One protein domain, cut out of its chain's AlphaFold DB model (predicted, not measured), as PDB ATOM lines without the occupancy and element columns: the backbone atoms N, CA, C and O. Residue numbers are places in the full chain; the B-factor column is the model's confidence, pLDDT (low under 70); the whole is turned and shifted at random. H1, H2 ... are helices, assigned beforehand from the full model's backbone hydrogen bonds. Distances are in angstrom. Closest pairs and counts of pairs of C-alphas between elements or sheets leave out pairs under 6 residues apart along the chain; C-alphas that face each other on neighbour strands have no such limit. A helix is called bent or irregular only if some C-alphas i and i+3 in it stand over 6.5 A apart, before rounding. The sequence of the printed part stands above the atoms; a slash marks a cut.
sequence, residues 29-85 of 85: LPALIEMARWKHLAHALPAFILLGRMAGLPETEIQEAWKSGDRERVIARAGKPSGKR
ATOM      1  N   LEU A  29      10.756 -37.386 -42.586       96.75
ATOM      2  CA  LEU A  29      11.557 -36.247 -42.121       96.75
ATOM      3  C   LEU A  29      13.029 -36.300 -42.582       96.75
ATOM      4  O   LEU A  29      13.486 -35.286 -43.110       96.75
ATOM      5  N   PRO A  30      13.764 -37.430 -42.484       97.38
ATOM      6  CA  PRO A  30      15.149 -37.487 -42.960       97.38
ATOM      7  C   PRO A  30      15.282 -37.229 -44.468       97.38
ATOM      8  O   PRO A  30      16.136 -36.448 -44.880       97.38
ATOM      9  N   ALA A  31      14.405 -37.827 -45.280       98.12
ATOM     10  CA  ALA A  31      14.411 -37.651 -46.732       98.12
ATOM     11  C   ALA A  31      14.078 -36.205 -47.124       98.12
ATOM     12  O   ALA A  31      14.752 -35.610 -47.954       98.12
ATOM     13  N   LEU A  32      13.088 -35.589 -46.474       98.25
ATOM     14  CA  LEU A  32      12.719 -34.200 -46.747       98.25
ATOM     15  C   LEU A  32      13.832 -33.214 -46.369       98.25
ATOM     16  O   LEU A  32      14.039 -32.238 -47.089       98.25
ATOM     17  N   ILE A  33      14.559 -33.467 -45.274       98.25
ATOM     18  CA  ILE A  33      15.743 -32.682 -44.884       98.25
ATOM     19  C   ILE A  33      16.822 -32.759 -45.965       98.25
ATOM     20  O   ILE A  33      17.397 -31.735 -46.333       98.25
ATOM     21  N   GLU A  34      17.090 -33.956 -46.478       98.44
ATOM     22  CA  GLU A  34      18.070 -34.179 -47.541       98.44
ATOM     23  C   GLU A  34      17.650 -33.473 -48.842       98.44
ATOM     24  O   GLU A  34      18.398 -32.644 -49.363       98.44
ATOM     25  N   MET A  35      16.403 -33.667 -49.279       98.44
ATOM     26  CA  MET A  35      15.835 -33.015 -50.464       98.44
ATOM     27  C   MET A  35      15.858 -31.484 -50.386       98.44
ATOM     28  O   MET A  35      16.169 -30.807 -51.367       98.44
ATOM     29  N   ALA A  36      15.564 -30.905 -49.218       98.31
ATOM     30  CA  ALA A  36      15.576 -29.454 -49.024       98.31
ATOM     31  C   ALA A  36      16.976 -28.830 -49.199       98.31
ATOM     32  O   ALA A  36      17.093 -27.620 -49.425       98.31
ATOM     33  N   ARG A  37      18.033 -29.652 -49.134       98.00
ATOM     34  CA  ARG A  37      19.435 -29.260 -49.337       98.00
ATOM     35  C   ARG A  37      19.931 -29.475 -50.762       98.00
ATOM     36  O   ARG A  37      21.076 -29.132 -51.060       98.00
ATOM     37  N   TRP A  38      19.099 -29.997 -51.664       98.38
ATOM     38  CA  TRP A  38      19.489 -30.159 -53.060       98.38
ATOM     39  C   TRP A  38      19.901 -28.828 -53.699       98.38
ATOM     40  O   TRP A  38      19.363 -27.753 -53.411       98.38
ATOM     41  N   LYS A  39      20.875 -28.920 -54.613       96.44
ATOM     42  CA  LYS A  39      21.395 -27.770 -55.367       96.44
ATOM     43  C   LYS A  39      20.380 -27.250 -56.388       96.44
ATOM     44  O   LYS A  39      20.307 -26.047 -56.615       96.44
ATOM     45  N   HIS A  40      19.586 -28.142 -56.988       97.56
ATOM     46  CA  HIS A  40      18.543 -27.758 -57.936       97.56
ATOM     47  C   HIS A  40      17.331 -27.190 -57.188       97.56
ATOM     48  O   HIS A  40      16.465 -27.926 -56.709       97.56
ATOM     49  N   LEU A  41      17.279 -25.862 -57.078       96.50
ATOM     50  CA  LEU A  41      16.341 -25.150 -56.207       96.50
ATOM     51  C   LEU A  41      14.871 -25.484 -56.479       96.50
ATOM     52  O   LEU A  41      14.105 -25.668 -55.537       96.50
ATOM     53  N   ALA A  42      14.478 -25.648 -57.744       96.88
ATOM     54  CA  ALA A  42      13.099 -25.996 -58.086       96.88
ATOM     55  C   ALA A  42      12.679 -27.386 -57.564       96.88
ATOM     56  O   ALA A  42      11.495 -27.627 -57.356       96.88
ATOM     57  N   HIS A  43      13.631 -28.296 -57.332       97.44
ATOM     58  CA  HIS A  43      13.362 -29.621 -56.759       97.44
ATOM     59  C   HIS A  43      13.495 -29.637 -55.231       97.44
ATOM     60  O   HIS A  43      12.828 -30.430 -54.573       97.44
ATOM     61  N   ALA A  44      14.295 -28.734 -54.660       98.31
ATOM     62  CA  ALA A  44      14.404 -28.560 -53.211       98.31
ATOM     63  C   ALA A  44      13.187 -27.838 -52.601       98.31
ATOM     64  O   ALA A  44      12.800 -28.122 -51.465       98.31
ATOM     65  N   LEU A  45      12.574 -26.910 -53.347       98.31
ATOM     66  CA  LEU A  45      11.502 -26.040 -52.854       98.31
ATOM     67  C   LEU A  45      10.303 -26.805 -52.254       98.31
ATOM     68  O   LEU A  45       9.892 -26.457 -51.145       98.31
ATOM     69  N   PRO A  46       9.745 -27.852 -52.896       98.00
ATOM     70  CA  PRO A  46       8.604 -28.571 -52.329       98.00
ATOM     71  C   PRO A  46       8.917 -29.201 -50.966       98.00
ATOM     72  O   PRO A  46       8.117 -29.087 -50.035       98.00
ATOM     73  N   ALA A  47      10.097 -29.813 -50.818       98.19
ATOM     74  CA  ALA A  47      10.526 -30.404 -49.553       98.19
ATOM     75  C   ALA A  47      10.732 -29.330 -48.475       98.19
ATOM     76  O   ALA A  47      10.267 -29.483 -47.346       98.19
ATOM     77  N   PHE A  48      11.345 -28.206 -48.844       98.44
ATOM     78  CA  PHE A  48      11.545 -27.069 -47.952       98.44
ATOM     79  C   PHE A  48      10.224 -26.497 -47.407       98.44
ATOM     80  O   PHE A  48      10.095 -26.288 -46.199       98.44
ATOM     81  N   ILE A  49       9.215 -26.307 -48.264       98.12
ATOM     82  CA  ILE A  49       7.888 -25.822 -47.847       98.12
ATOM     83  C   ILE A  49       7.247 -26.787 -46.843       98.12
ATOM     84  O   ILE A  49       6.702 -26.360 -45.821       98.12
ATOM     85  N   LEU A  50       7.325 -28.097 -47.105       97.56
ATOM     86  CA  LEU A  50       6.789 -29.112 -46.198       97.56
ATOM     87  C   LEU A  50       7.483 -29.079 -44.831       97.56
ATOM     88  O   LEU A  50       6.796 -29.137 -43.810       97.56
ATOM     89  N   LEU A  51       8.811 -28.922 -44.791       97.88
ATOM     90  CA  LEU A  51       9.558 -28.780 -43.535       97.88
ATOM     91  C   LEU A  51       9.137 -27.530 -42.756       97.88
ATOM     92  O   LEU A  51       8.930 -27.614 -41.546       97.88
ATOM     93  N   GLY A  52       8.939 -26.397 -43.433       97.50
ATOM     94  CA  GLY A  52       8.438 -25.175 -42.806       97.50
ATOM     95  C   GLY A  52       7.064 -25.364 -42.154       97.50
ATOM     96  O   GLY A  52       6.864 -24.988 -40.997       97.50
ATOM     97  N   ARG A  53       6.142 -26.041 -42.848       96.50
ATOM     98  CA  ARG A  53       4.810 -26.377 -42.313       96.50
ATOM     99  C   ARG A  53       4.889 -27.336 -41.125       96.50
ATOM    100  O   ARG A  53       4.207 -27.126 -40.126       96.50
ATOM    101  N   MET A  54       5.751 -28.353 -41.187       95.25
ATOM    102  CA  MET A  54       5.994 -29.269 -40.059       95.25
ATOM    103  C   MET A  54       6.647 -28.578 -38.858       95.25
ATOM    104  O   MET A  54       6.446 -29.008 -37.724       95.25
ATOM    105  N   ALA A  55       7.411 -27.510 -39.093       94.44
ATOM    106  CA  ALA A  55       7.999 -26.660 -38.061       94.44
ATOM    107  C   ALA A  55       7.006 -25.642 -37.458       94.44
ATOM    108  O   ALA A  55       7.392 -24.860 -36.579       94.44
ATOM    109  N   GLY A  56       5.750 -25.645 -37.927       93.69
ATOM    110  CA  GLY A  56       4.691 -24.738 -37.487       93.69
ATOM    111  C   GLY A  56       4.907 -23.287 -37.909       93.69
ATOM    112  O   GLY A  56       4.390 -22.392 -37.248       93.69
ATOM    113  N   LEU A  57       5.704 -23.045 -38.953       95.94
ATOM    114  CA  LEU A  57       5.954 -21.697 -39.454       95.94
ATOM    115  C   LEU A  57       4.779 -21.216 -40.320       95.94
ATOM    116  O   LEU A  57       4.218 -22.014 -41.081       95.94
ATOM    117  N   PRO A  58       4.414 -19.925 -40.249       96.31
ATOM    118  CA  PRO A  58       3.476 -19.344 -41.196       96.31
ATOM    119  C   PRO A  58       4.090 -19.301 -42.602       96.31
ATOM    120  O   PRO A  58       5.303 -19.189 -42.772       96.31
ATOM    121  N   GLU A  59       3.236 -19.361 -43.627       96.56
ATOM    122  CA  GLU A  59       3.647 -19.405 -45.041       96.56
ATOM    123  C   GLU A  59       4.577 -18.237 -45.421       96.56
ATOM    124  O   GLU A  59       5.562 -18.439 -46.126       96.56
ATOM    125  N   THR A  60       4.328 -17.034 -44.897       97.88
ATOM    126  CA  THR A  60       5.169 -15.853 -45.142       97.88
ATOM    127  C   THR A  60       6.603 -16.044 -44.647       97.88
ATOM    128  O   THR A  60       7.543 -15.761 -45.382       97.88
ATOM    129  N   GLU A  61       6.803 -16.589 -43.444       98.06
ATOM    130  CA  GLU A  61       8.144 -16.856 -42.907       98.06
ATOM    131  C   GLU A  61       8.889 -17.934 -43.703       98.06
ATOM    132  O   GLU A  61      10.109 -17.852 -43.859       98.06
ATOM    133  N   ILE A  62       8.165 -18.934 -44.220       98.38
ATOM    134  CA  ILE A  62       8.731 -19.969 -45.094       98.38
ATOM    135  C   ILE A  62       9.227 -19.324 -46.392       98.38
ATOM    136  O   ILE A  62      10.367 -19.543 -46.800       98.38
ATOM    137  N   GLN A  63       8.395 -18.496 -47.024       98.12
ATOM    138  CA  GLN A  63       8.742 -17.826 -48.276       98.12
ATOM    139  C   GLN A  63       9.918 -16.863 -48.114       98.12
ATOM    140  O   GLN A  63      10.820 -16.868 -48.949       98.12
ATOM    141  N   GLU A  64       9.950 -16.077 -47.040       98.38
ATOM    142  CA  GLU A  64      11.058 -15.157 -46.786       98.38
ATOM    143  C   GLU A  64      12.369 -15.901 -46.517       98.38
ATOM    144  O   GLU A  64      13.397 -15.531 -47.080       98.38
ATOM    145  N   ALA A  65      12.344 -17.002 -45.758       98.06
ATOM    146  CA  ALA A  65      13.531 -17.835 -45.550       98.06
ATOM    147  C   ALA A  65      14.052 -18.462 -46.855       98.06
ATOM    148  O   ALA A  65      15.259 -18.626 -47.035       98.06
ATOM    149  N   TRP A  66      13.153 -18.801 -47.782       98.12
ATOM    150  CA  TRP A  66      13.549 -19.270 -49.106       98.12
ATOM    151  C   TRP A  66      14.207 -18.160 -49.930       98.12
ATOM    152  O   TRP A  66      15.293 -18.363 -50.473       98.12
ATOM    153  N   LYS A  67      13.574 -16.982 -50.002       97.75
ATOM    154  CA  LYS A  67      14.067 -15.830 -50.775       97.75
ATOM    155  C   LYS A  67      15.405 -15.303 -50.260       97.75
ATOM    156  O   LYS A  67      16.254 -14.938 -51.064       97.75
ATOM    157  N   SER A  68      15.596 -15.269 -48.942       97.06
ATOM    158  CA  SER A  68      16.828 -14.778 -48.315       97.06
ATOM    159  C   SER A  68      17.973 -15.796 -48.330       97.06
ATOM    160  O   SER A  68      19.105 -15.447 -48.010       97.06
ATOM    161  N   GLY A  69      17.692 -17.058 -48.676       96.25
ATOM    162  CA  GLY A  69      18.664 -18.148 -48.621       96.25
ATOM    163  C   GLY A  69      18.892 -18.726 -47.220       96.25
ATOM    164  O   GLY A  69      19.673 -19.672 -47.092       96.25
ATOM    165  N   ASP A  70      18.182 -18.245 -46.191       96.38
ATOM    166  CA  ASP A  70      18.235 -18.733 -44.801       96.38
ATOM    167  C   ASP A  70      17.494 -20.078 -44.623       96.38
ATOM    168  O   ASP A  70      16.611 -20.266 -43.777       96.38
ATOM    169  N   ARG A  71      17.827 -21.043 -45.487       96.88
ATOM    170  CA  ARG A  71      17.145 -22.338 -45.572       96.88
ATOM    171  C   ARG A  71      17.454 -23.226 -44.372       96.88
ATOM    172  O   ARG A  71      16.559 -23.889 -43.845       96.88
ATOM    173  N   GLU A  72      18.702 -23.227 -43.908       97.50
ATOM    174  CA  GLU A  72      19.121 -24.116 -42.821       97.50
ATOM    175  C   GLU A  72      18.440 -23.807 -41.490       97.50
ATOM    176  O   GLU A  72      18.161 -24.731 -40.727       97.50
ATOM    177  N   ARG A  73      18.064 -22.548 -41.227       96.81
ATOM    178  CA  ARG A  73      17.266 -22.201 -40.046       96.81
ATOM    179  C   ARG A  73      15.952 -22.980 -40.000       96.81
ATOM    180  O   ARG A  73      15.578 -23.515 -38.953       96.81
ATOM    181  N   VAL A  74      15.246 -23.052 -41.130       97.62
ATOM    182  CA  VAL A  74      13.961 -23.761 -41.240       97.62
ATOM    183  C   VAL A  74      14.168 -25.271 -41.144       97.62
ATOM    184  O   VAL A  74      13.461 -25.934 -40.384       97.62
ATOM    185  N   ILE A  75      15.169 -25.805 -41.849       97.69
ATOM    186  CA  ILE A  75      15.509 -27.237 -41.837       97.69
ATOM    187  C   ILE A  75      15.864 -27.694 -40.412       97.69
ATOM    188  O   ILE A  75      15.315 -28.681 -39.918       97.69
ATOM    189  N   ALA A  76      16.713 -26.942 -39.707       96.44
ATOM    190  CA  ALA A  76      17.102 -27.238 -38.331       96.44
ATOM    191  C   ALA A  76      15.910 -27.182 -37.364       96.44
ATOM    192  O   ALA A  76      15.785 -28.032 -36.481       96.44
ATOM    193  N   ARG A  77      15.003 -26.207 -37.530       95.69
ATOM    194  CA  ARG A  77      13.777 -26.121 -36.722       95.69
ATOM    195  C   ARG A  77      12.873 -27.334 -36.944       95.69
ATOM    196  O   ARG A  77      12.363 -27.878 -35.969       95.69
ATOM    197  N   ALA A  78      12.708 -27.777 -38.190       94.62
ATOM    198  CA  ALA A  78      11.912 -28.956 -38.521       94.62
ATOM    199  C   ALA A  78      12.511 -30.253 -37.946       94.62
ATOM    200  O   ALA A  78      11.761 -31.134 -37.525       94.62
ATOM    201  N   GLY A  79      13.841 -30.362 -37.869       91.00
ATOM    202  CA  GLY A  79      14.534 -31.524 -37.301       91.00
ATOM    203  C   GLY A  79      14.359 -31.705 -35.788       91.00
ATOM    204  O   GLY A  79      14.505 -32.817 -35.283       91.00
ATOM    205  N   LYS A  80      14.002 -30.652 -35.043       88.06
ATOM    206  CA  LYS A  80      13.772 -30.752 -33.593       88.06
ATOM    207  C   LYS A  80      12.471 -31.502 -33.315       88.06
ATOM    208  O   LYS A  80      11.488 -31.203 -33.994       88.06
ATOM    209  N   PRO A  81      12.417 -32.439 -32.345       70.38
ATOM    210  CA  PRO A  81      11.165 -33.077 -31.941       70.38
ATOM    211  C   PRO A  81      10.139 -31.992 -31.598       70.38
ATOM    212  O   PRO A  81      10.459 -31.035 -30.891       70.38
ATOM    213  N   SER A  82       8.923 -32.103 -32.140       63.31
ATOM    214  CA  SER A  82       7.855 -31.154 -31.839       63.31
ATOM    215  C   SER A  82       7.565 -31.243 -30.344       63.31
ATOM    216  O   SER A  82       7.059 -32.266 -29.887       63.31
ATOM    217  N   GLY A  83       7.927 -30.205 -29.587       59.75
ATOM    218  CA  GLY A  83       7.675 -30.105 -28.154       59.75
ATOM    219  C   GLY A  83       6.180 -30.003 -27.877       59.75
ATOM    220  O   GLY A  83       5.661 -28.916 -27.656       59.75
ATOM    221  N   LYS A  84       5.486 -31.135 -27.932       52.69
ATOM    222  CA  LYS A  84       4.145 -31.311 -27.395       52.69
ATOM    223  C   LYS A  84       4.265 -32.365 -26.301       52.69
ATOM    224  O   LYS A  84       4.313 -33.556 -26.593       52.69
ATOM    225  N   ARG A  85       4.476 -31.879 -25.077       35.53
ATOM    226  CA  ARG A  85       4.189 -32.616 -23.845       35.53
ATOM    227  C   ARG A  85       2.706 -32.475 -23.548       35.53
ATOM    228  O   ARG A  85       2.180 -31.377 -23.843       35.53
TER     229      ARG A  85
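Overview. This is residues 29 to 85 of the 85 residues of an uncharacterized protein of Gemmatimonadetes bacterium (UniProt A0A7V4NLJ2). Four short helices make a small cluster: H2 and H4 cross in the middle, H1 packs on both at one side, and H3 packs on both at the other. A tail without a named element, residues 80 to 85, sticks out from the cluster. The printed part has 57 residues, with four named helices, H1 to H4 in chain order, and no named strand; the class is all helix. The whole is compact, with a radius of gyration of the C-alphas of 10.6 A, yet elongated in outline, spanning 37 by 24 by 14 A.

Arrangement. H1, residues 29 to 36, and H2, residues 41 to 54, form a helical hairpin; they touch, closest at the C-alphas of Ala 36 and Ala 44, 4.4 A apart, at a tilt of 37 degrees, only just steep, opposite ways. H2 and H3, residues 59 to 68, are a second hairpin at a steep tilt of 40 degrees; H2 touches H3 with residues 49 to 53 alone, and the closest C-alphas, of Gly 52 and Ile 62, are 5.7 A apart. H3 and H4, residues 71 to 79, are a third, at a steep tilt of 45 degrees, with the closest C-alphas, of Ala 65 and Arg 71, 5.8 A apart. H2 touches H4 with residues 48 to 54 alone, the same way at a steep tilt of 42 degrees; the closest C-alphas, of Leu 51 and Ala 78, are 5.5 A apart. H1 and H4 touch at a shallow tilt of 7 degrees, opposite ways, closest at the C-alphas of Ile 33 and Ile 75, 6.2 A apart. H1 and H3 are apart. In H1, H3 and H4 every O i to N i+4 pair is within hydrogen-bond range; in H2, 8 of 10 are.

Along the chain. H1 begins at C-alpha 29 (11.557, -36.247, -42.121) and is 10.5 A long. H2 is 19.6 A long and only just irregular: C-alphas 43 and 46 are 6.6 A apart. H3 is 14.3 A long. H4 is 12.6 A long and ends at C-alpha 79 (14.534, -31.524, -37.301).

Size, cuts and confidence. The C-alphas farthest apart, of His 40 and Arg 85, are 37.3 A apart. The printed part has no cut, and the three links between helices are tight. Mean pLDDT of the printed part is 93.4; residues 82 to 85 are under 70.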